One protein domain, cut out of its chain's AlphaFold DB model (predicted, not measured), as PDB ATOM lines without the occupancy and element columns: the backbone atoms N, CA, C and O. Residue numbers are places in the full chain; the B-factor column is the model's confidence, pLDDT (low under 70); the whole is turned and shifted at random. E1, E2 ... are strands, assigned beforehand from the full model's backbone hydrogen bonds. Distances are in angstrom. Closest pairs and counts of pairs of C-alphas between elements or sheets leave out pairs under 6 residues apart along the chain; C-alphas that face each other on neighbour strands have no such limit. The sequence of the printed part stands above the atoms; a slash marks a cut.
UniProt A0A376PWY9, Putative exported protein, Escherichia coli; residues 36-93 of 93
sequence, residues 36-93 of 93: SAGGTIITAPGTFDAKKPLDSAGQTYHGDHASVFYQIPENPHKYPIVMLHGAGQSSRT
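AT A GLANCE: This is residues 36 to 93 of the 93 residues of the protein "Putative exported protein" of Escherichia coli (UniProt A0A376PWY9). Little regular structure: a long, thin hairpin of strands E1 and E2, with a loop at residues 44 to 59 at one end; E2 runs on past E1, and a tail, residues 74 to 93, folds back from its far end. The printed part has 58 residues, with no named helix and two strands, E1 then E2, in one antiparallel sheet. The class is all strand, with 22 of 58 residues in named elements. The whole is extended, with a radius of gyration of the C-alphas of 18.4 A and spans of 50 by 29 by 18 A.

IN THESE COORDINATES: E1, residues 36 to 43, starts at C-alpha 36 (22.516, -7.814, -25.196) and is 19.2 A long. E2, residues 60 to 73, is 37.2 A long and ends at C-alpha 73 (35.160, -13.407, -40.975).

HOW THE PARTS SIT: E1 and E2 form an antiparallel hairpin, at 172 degrees between directions. C-alphas 36 and 67 face each other at 4.8 A. N 37 and O 66, at 2.9 A, are within hydrogen-bond range. E1 bends by 59 degrees at residue 39, E2 by 62 degrees at residue 64.

THE WHOLE: The C-alphas farthest apart, of Gly 46 and Asn 75, are 51.7 A apart. Residues 73 to 79 and 85 to 90 stand free. The E1 to E2 link is long. The printed part has no cut; residue 93 has pLDDT under 70.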
ATOM      1  N   SER A  36      22.296  -8.380 -26.529       97.44
ATOM      2  CA  SER A  36      22.516  -7.814 -25.196       97.44
ATOM      3  C   SER A  36      23.196  -8.847 -24.297       97.44
ATOM      4  O   SER A  36      22.844 -10.026 -24.347       97.44
ATOM      5  N   ALA A  37      24.156  -8.425 -23.474       97.19
ATOM      6  CA  ALA A  37      24.897  -9.304 -22.568       97.19
ATOM      7  C   ALA A  37      24.889  -8.779 -21.128       97.19
ATOM      8  O   ALA A  37      25.091  -7.587 -20.893       97.19
ATOM      9  N   GLY A  38      24.702  -9.683 -20.165       97.62
ATOM     10  CA  GLY A  38      24.592  -9.330 -18.751       97.62
ATOM     11  C   GLY A  38      23.280  -8.612 -18.431       97.62
ATOM     12  O   GLY A  38      22.248  -8.893 -19.038       97.62
ATOM     13  N   GLY A  39      23.341  -7.681 -17.482       97.50
ATOM     14  CA  GLY A  39      22.185  -6.935 -16.999       97.50
ATOM     15  C   GLY A  39      21.480  -7.578 -15.809       97.50
ATOM     16  O   GLY A  39      21.795  -8.691 -15.385       97.50
ATOM     17  N   THR A  40      20.524  -6.831 -15.262       98.50
ATOM     18  CA  THR A  40      19.718  -7.218 -14.100       98.50
ATOM     19  C   THR A  40      18.244  -6.969 -14.384       98.50
ATOM     20  O   THR A  40      17.873  -6.072 -15.146       98.50
ATOM     21  N   ILE A  41      17.395  -7.766 -13.740       98.19
ATOM     22  CA  ILE A  41      15.947  -7.595 -13.758       98.19
ATOM     23  C   ILE A  41      15.512  -7.111 -12.380       98.19
ATOM     24  O   ILE A  41      15.798  -7.760 -11.375       98.19
ATOM     25  N   ILE A  42      14.791  -5.996 -12.339       98.12
ATOM     26  CA  ILE A  42      14.056  -5.565 -11.146       98.12
ATOM     27  C   ILE A  42      12.563  -5.773 -11.373       98.12
ATOM     28  O   ILE A  42      12.071  -5.665 -12.498       98.12
ATOM     29  N   THR A  43      11.831  -6.076 -10.306       98.19
ATOM     30  CA  THR A  43      10.381  -6.294 -10.352       98.19
ATOM     31  C   THR A  43       9.697  -5.303  -9.430       98.19
ATOM     32  O   THR A  43      10.073  -5.168  -8.266       98.19
ATOM     33  N   ALA A  44       8.703  -4.593  -9.953       97.94
ATOM     34  CA  ALA A  44       7.878  -3.707  -9.151       97.94
ATOM     35  C   ALA A  44       7.015  -4.524  -8.167       97.94
ATOM     36  O   ALA A  44       6.543  -5.606  -8.525       97.94
ATOM     37  N   PRO A  45       6.766  -4.027  -6.943       98.00
ATOM     38  CA  PRO A  45       5.889  -4.706  -5.992       98.00
ATOM     39  C   PRO A  45       4.477  -4.941  -6.552       98.00
ATOM     40  O   PRO A  45       3.978  -4.149  -7.349       98.00
ATOM     41  N   GLY A  46       3.807  -5.999  -6.093       97.50
ATOM     42  CA  GLY A  46       2.438  -6.341  -6.496       97.50
ATOM     43  C   GLY A  46       2.361  -7.498  -7.495       97.50
ATOM     44  O   GLY A  46       3.308  -8.268  -7.641       97.50
ATOM     45  N   THR A  47       1.211  -7.634  -8.158       97.50
ATOM     46  CA  THR A  47       0.915  -8.735  -9.087       97.50
ATOM     47  C   THR A  47       0.638  -8.180 -10.473       97.50
ATOM     48  O   THR A  47      -0.187  -7.281 -10.622       97.50
ATOM     49  N   PHE A  48       1.290  -8.754 -11.479       97.50
ATOM     50  CA  PHE A  48       1.108  -8.364 -12.871       97.50
ATOM     51  C   PHE A  48      -0.318  -8.645 -13.369       97.50
ATOM     52  O   PHE A  48      -0.829  -9.757 -13.217       97.50
ATOM     53  N   ASP A  49      -0.931  -7.655 -14.022       97.19
ATOM     54  CA  ASP A  49      -2.221  -7.772 -14.707       97.19
ATOM     55  C   ASP A  49      -2.089  -7.324 -16.170       97.19
ATOM     56  O   ASP A  49      -2.033  -6.133 -16.482       97.19
ATOM     57  N   ALA A  50      -2.100  -8.289 -17.095       96.19
ATOM     58  CA  ALA A  50      -1.983  -8.032 -18.532       96.19
ATOM     59  C   ALA A  50      -3.130  -7.176 -19.106       96.19
ATOM     60  O   ALA A  50      -2.990  -6.612 -20.191       96.19
ATOM     61  N   LYS A  51      -4.268  -7.062 -18.406       97.94
ATOM     62  CA  LYS A  51      -5.384  -6.191 -18.809       97.94
ATOM     63  C   LYS A  51      -5.174  -4.734 -18.389       97.94
ATOM     64  O   LYS A  51      -5.913  -3.869 -18.853       97.94
ATOM     65  N   LYS A  52      -4.181  -4.453 -17.540       96.81
ATOM     66  CA  LYS A  52      -3.818  -3.114 -17.055       96.81
ATOM     67  C   LYS A  52      -2.336  -2.820 -17.330       96.81
ATOM     68  O   LYS A  52      -1.566  -2.615 -16.401       96.81
ATOM     69  N   PRO A  53      -1.913  -2.733 -18.603       93.31
ATOM     70  CA  PRO A  53      -0.495  -2.619 -18.966       93.31
ATOM     71  C   PRO A  53       0.178  -1.313 -18.511       93.31
ATOM     72  O   PRO A  53       1.400  -1.219 -18.522       93.31
ATOM     73  N   LEU A  54      -0.603  -0.300 -18.129       96.25
ATOM     74  CA  LEU A  54      -0.083   0.957 -17.586       96.25
ATOM     75  C   LEU A  54       0.084   0.926 -16.057       96.25
ATOM     76  O   LEU A  54       0.675   1.848 -15.500       96.25
ATOM     77  N   ASP A  55      -0.430  -0.104 -15.379       97.12
ATOM     78  CA  ASP A  55      -0.215  -0.324 -13.949       97.12
ATOM     79  C   ASP A  55       1.115  -1.051 -13.749       97.12
ATOM     80  O   ASP A  55       1.306  -2.165 -14.238       97.12
ATOM     81  N   SER A  56       2.047  -0.412 -13.045       96.88
ATOM     82  CA  SER A  56       3.399  -0.930 -12.847       96.88
ATOM     83  C   SER A  56       3.458  -2.154 -11.931       96.88
ATOM     84  O   SER A  56       4.491  -2.821 -11.916       96.88
ATOM     85  N   ALA A  57       2.391  -2.486 -11.196       98.00
ATOM     86  CA  ALA A  57       2.377  -3.606 -10.259       98.00
ATOM     87  C   ALA A  57       2.833  -4.928 -10.907       98.00
ATOM     88  O   ALA A  57       2.306  -5.362 -11.932       98.00
ATOM     89  N   GLY A  58       3.837  -5.577 -10.307       97.62
ATOM     90  CA  GLY A  58       4.404  -6.842 -10.791       97.62
ATOM     91  C   GLY A  58       5.125  -6.781 -12.148       97.62
ATOM     92  O   GLY A  58       5.566  -7.823 -12.632       97.62
ATOM     93  N   GLN A  59       5.266  -5.608 -12.777       98.06
ATOM     94  CA  GLN A  59       6.033  -5.462 -14.018       98.06
ATOM     95  C   GLN A  59       7.539  -5.598 -13.768       98.06
ATOM     96  O   GLN A  59       8.049  -5.277 -12.692       98.06
ATOM     97  N   THR A  60       8.270  -6.040 -14.793       97.88
ATOM     98  CA  THR A  60       9.730  -6.188 -14.745       97.88
ATOM     99  C   THR A  60      10.434  -5.142 -15.596       97.88
ATOM    100  O   THR A  60      10.053  -4.937 -16.747       97.88
ATOM    101  N   TYR A  61      11.517  -4.565 -15.082       97.00
ATOM    102  CA  TYR A  61      12.429  -3.708 -15.836       97.00
ATOM    103  C   TYR A  61      13.773  -4.417 -16.028       97.00
ATOM    104  O   TYR A  61      14.360  -4.908 -15.065       97.00
ATOM    105  N   HIS A  62      14.234  -4.480 -17.278       98.00
ATOM    106  CA  HIS A  62      15.460  -5.168 -17.690       98.00
ATOM    107  C   HIS A  62      16.508  -4.111 -18.047       98.00
ATOM    108  O   HIS A  62      16.393  -3.448 -19.079       98.00
ATOM    109  N   GLY A  63      17.505  -3.931 -17.184       97.81
ATOM    110  CA  GLY A  63      18.517  -2.874 -17.286       97.81
ATOM    111  C   GLY A  63      19.948  -3.404 -17.239       97.81
ATOM    112  O   GLY A  63      20.170  -4.611 -17.183       97.81
ATOM    113  N   ASP A  64      20.916  -2.489 -17.268       97.69
ATOM    114  CA  ASP A  64      22.357  -2.738 -17.071       97.69
ATOM    115  C   ASP A  64      23.022  -3.723 -18.054       97.69
ATOM    116  O   ASP A  64      24.106  -4.245 -17.792       97.69
ATOM    117  N   HIS A  65      22.391  -3.996 -19.196       97.69
ATOM    118  CA  HIS A  65      22.969  -4.848 -20.230       97.69
ATOM    119  C   HIS A  65      23.992  -4.088 -21.082       97.69
ATOM    120  O   HIS A  65      23.787  -2.933 -21.457       97.69
ATOM    121  N   ALA A  66      25.066  -4.769 -21.473       97.06
ATOM    122  CA  ALA A  66      25.937  -4.301 -22.541       97.06
ATOM    123  C   ALA A  66      25.274  -4.563 -23.897       97.06
ATOM    124  O   ALA A  66      24.757  -5.654 -24.137       97.06
ATOM    125  N   SER A  67      25.326  -3.586 -24.801       97.12
ATOM    126  CA  SER A  67      24.936  -3.776 -26.198       97.12
ATOM    127  C   SER A  67      26.149  -4.211 -27.020       97.12
ATOM    128  O   SER A  67      27.102  -3.445 -27.163       97.12
ATOM    129  N   VAL A  68      26.091  -5.399 -27.617       97.81
ATOM    130  CA  VAL A  68      27.181  -5.987 -28.404       97.81
ATOM    131  C   VAL A  68      26.797  -6.030 -29.880       97.81
ATOM    132  O   VAL A  68      25.709  -6.477 -30.230       97.81
ATOM    133  N   PHE A  69      27.709  -5.590 -30.745       98.06
ATOM    134  CA  PHE A  69      27.705  -5.871 -32.182       98.06
ATOM    135  C   PHE A  69      28.928  -6.735 -32.492       98.06
ATOM    136  O   PHE A  69      29.994  -6.501 -31.918       98.06
ATOM    137  N   TYR A  70      28.786  -7.726 -33.369       98.19
ATOM    138  CA  TYR A  70      29.882  -8.620 -33.732       98.19
ATOM    139  C   TYR A  70      29.898  -8.913 -35.233       98.19
ATOM    140  O   TYR A  70      28.859  -8.876 -35.897       98.19
ATOM    141  N   GLN A  71      31.088  -9.240 -35.739       98.50
ATOM    142  CA  GLN A  71      31.331  -9.740 -37.089       98.50
ATOM    143  C   GLN A  71      32.340 -10.892 -37.013       98.50
ATOM    144  O   GLN A  71      33.358 -10.779 -36.328       98.50
ATOM    145  N   ILE A  72      32.055 -11.990 -37.708       98.31
ATOM    146  CA  ILE A  72      32.910 -13.175 -37.833       98.31
ATOM    147  C   ILE A  72      33.351 -13.273 -39.303       98.31
ATOM    148  O   ILE A  72      32.488 -13.366 -40.179       98.31
ATOM    149  N   PRO A  73      34.659 -13.217 -39.611       97.69
ATOM    150  CA  PRO A  73      35.160 -13.407 -40.975       97.69
ATOM    151  C   PRO A  73      35.128 -14.893 -41.373       97.69
ATOM    152  O   PRO A  73      35.048 -15.750 -40.501       97.69
ATOM    153  N   GLU A  74      35.272 -15.215 -42.665       97.50
ATOM    154  CA  GLU A  74      35.285 -16.614 -43.158       97.50
ATOM    155  C   GLU A  74      36.402 -17.484 -42.559       97.50
ATOM    156  O   GLU A  74      36.248 -18.694 -42.410       97.50
ATOM    157  N   ASN A  75      37.536 -16.869 -42.207       96.94
ATOM    158  CA  ASN A  75      38.695 -17.545 -41.621       96.94
ATOM    159  C   ASN A  75      39.036 -16.919 -40.256       96.94
ATOM    160  O   ASN A  75      40.011 -16.167 -40.152       96.94
ATOM    161  N   PRO A  76      38.231 -17.154 -39.203       97.25
ATOM    162  CA  PRO A  76      38.447 -16.520 -37.913       97.25
ATOM    163  C   PRO A  76      39.667 -17.111 -37.201       97.25
ATOM    164  O   PRO A  76      39.926 -18.317 -37.224       97.25
ATOM    165  N   HIS A  77      40.404 -16.257 -36.496       97.75
ATOM    166  CA  HIS A  77      41.384 -16.725 -35.523       97.75
ATOM    167  C   HIS A  77      40.689 -17.446 -34.359       97.75
ATOM    168  O   HIS A  77      39.509 -17.235 -34.082       97.75
ATOM    169  N   LYS A  78      41.453 -18.259 -33.619       97.75
ATOM    170  CA  LYS A  78      40.935 -19.032 -32.478       97.75
ATOM    171  C   LYS A  78      40.267 -18.169 -31.396       97.75
ATOM    172  O   LYS A  78      39.351 -18.648 -30.735       97.75
ATOM    173  N   TYR A  79      40.744 -16.941 -31.183       98.31
ATOM    174  CA  TYR A  79      40.243 -16.052 -30.136       98.31
ATOM    175  C   TYR A  79      39.710 -14.743 -30.732       98.31
ATOM    176  O   TYR A  79      40.377 -14.168 -31.596       98.31
ATOM    177  N   PRO A  80      38.538 -14.262 -30.275       97.94
ATOM    178  CA  PRO A  80      37.976 -12.998 -30.730       97.94
ATOM    179  C   PRO A  80      38.690 -11.804 -30.087       97.94
ATOM    180  O   PRO A  80      39.302 -11.918 -29.023       97.94
ATOM    181  N   ILE A  81      38.545 -10.634 -30.708       98.31
ATOM    182  CA  ILE A  81      38.948  -9.354 -30.120       98.31
ATOM    183  C   ILE A  81      37.697  -8.662 -29.578       98.31
ATOM    184  O   ILE A  81      36.728  -8.469 -30.310       98.31
ATOM    185  N   VAL A  82      37.725  -8.276 -28.302       97.88
ATOM    186  CA  VAL A  82      36.636  -7.534 -27.654       97.88
ATOM    187  C   VAL A  82      37.058  -6.081 -27.495       97.88
ATOM    188  O   VAL A  82      38.005  -5.780 -26.771       97.88
ATOM    189  N   MET A  83      36.346  -5.183 -28.174       97.69
ATOM    190  CA  MET A  83      36.600  -3.745 -28.115       97.69
ATOM    191  C   MET A  83      35.677  -3.094 -27.080       97.69
ATOM    192  O   MET A  83      34.457  -3.174 -27.204       97.69
ATOM    193  N   LEU A  84      36.260  -2.433 -26.077       96.88
ATOM    194  CA  LEU A  84      35.540  -1.717 -25.022       96.88
ATOM    195  C   LEU A  84      35.883  -0.225 -25.088       96.88
ATOM    196  O   LEU A  84      37.055   0.146 -25.061       96.88
ATOM    197  N   HIS A  85      34.868   0.631 -25.188       96.75
ATOM    198  CA  HIS A  85      35.067   2.078 -25.259       96.75
ATOM    199  C   HIS A  85      35.321   2.701 -23.873       96.75
ATOM    200  O   HIS A  85      35.014   2.114 -22.836       96.75
ATOM    201  N   GLY A  86      35.863   3.923 -23.863       96.62
ATOM    202  CA  GLY A  86      36.103   4.707 -22.648       96.62
ATOM    203  C   GLY A  86      34.918   5.583 -22.218       96.62
ATOM    204  O   GLY A  86      33.832   5.539 -22.798       96.62
ATOM    205  N   ALA A  87      35.142   6.417 -21.199       96.81
ATOM    206  CA  ALA A  87      34.131   7.334 -20.672       96.81
ATOM    207  C   ALA A  87      33.661   8.354 -21.726       96.81
ATOM    208  O   ALA A  87      34.475   8.954 -22.426       96.81
ATOM    209  N   GLY A  88      32.344   8.559 -21.825       95.00
ATOM    210  CA  GLY A  88      31.744   9.515 -22.765       95.00
ATOM    211  C   GLY A  88      31.892   9.142 -24.244       95.00
ATOM    212  O   GLY A  88      31.722  10.004 -25.101       95.00
ATOM    213  N   GLN A  89      32.247   7.894 -24.552       96.94
ATOM    214  CA  GLN A  89      32.330   7.351 -25.911       96.94
ATOM    215  C   GLN A  89      31.331   6.200 -26.071       96.94
ATOM    216  O   GLN A  89      30.714   5.779 -25.097       96.94
ATOM    217  N   SER A  90      31.147   5.711 -27.294       95.25
ATOM    218  CA  SER A  90      30.240   4.606 -27.610       95.25
ATOM    219  C   SER A  90      30.642   3.976 -28.945       95.25
ATOM    220  O   SER A  90      31.272   4.626 -29.776       95.25
ATOM    221  N   SER A  91      30.273   2.710 -29.162       93.00
ATOM    222  CA  SER A  91      30.340   2.063 -30.483       93.00
ATOM    223  C   SER A  91      29.172   2.450 -31.400       93.00
ATOM    224  O   SER A  91      29.195   2.159 -32.592       93.00
ATOM    225  N   ARG A  92      28.142   3.089 -30.838       84.88
ATOM    226  CA  ARG A  92      26.955   3.607 -31.524       84.88
ATOM    227  C   ARG A  92      26.926   5.136 -31.445       84.88
ATOM    228  O   ARG A  92      27.198   5.679 -30.373       84.88
ATOM    229  N   THR A  93      26.564   5.791 -32.543       67.75
ATOM    230  CA  THR A  93      26.308   7.242 -32.656       67.75
ATOM    231  C   THR A  93      24.843   7.517 -32.920       67.75
ATOM    232  O   THR A  93      24.259   6.719 -33.689       67.75
TER     233      THR A  93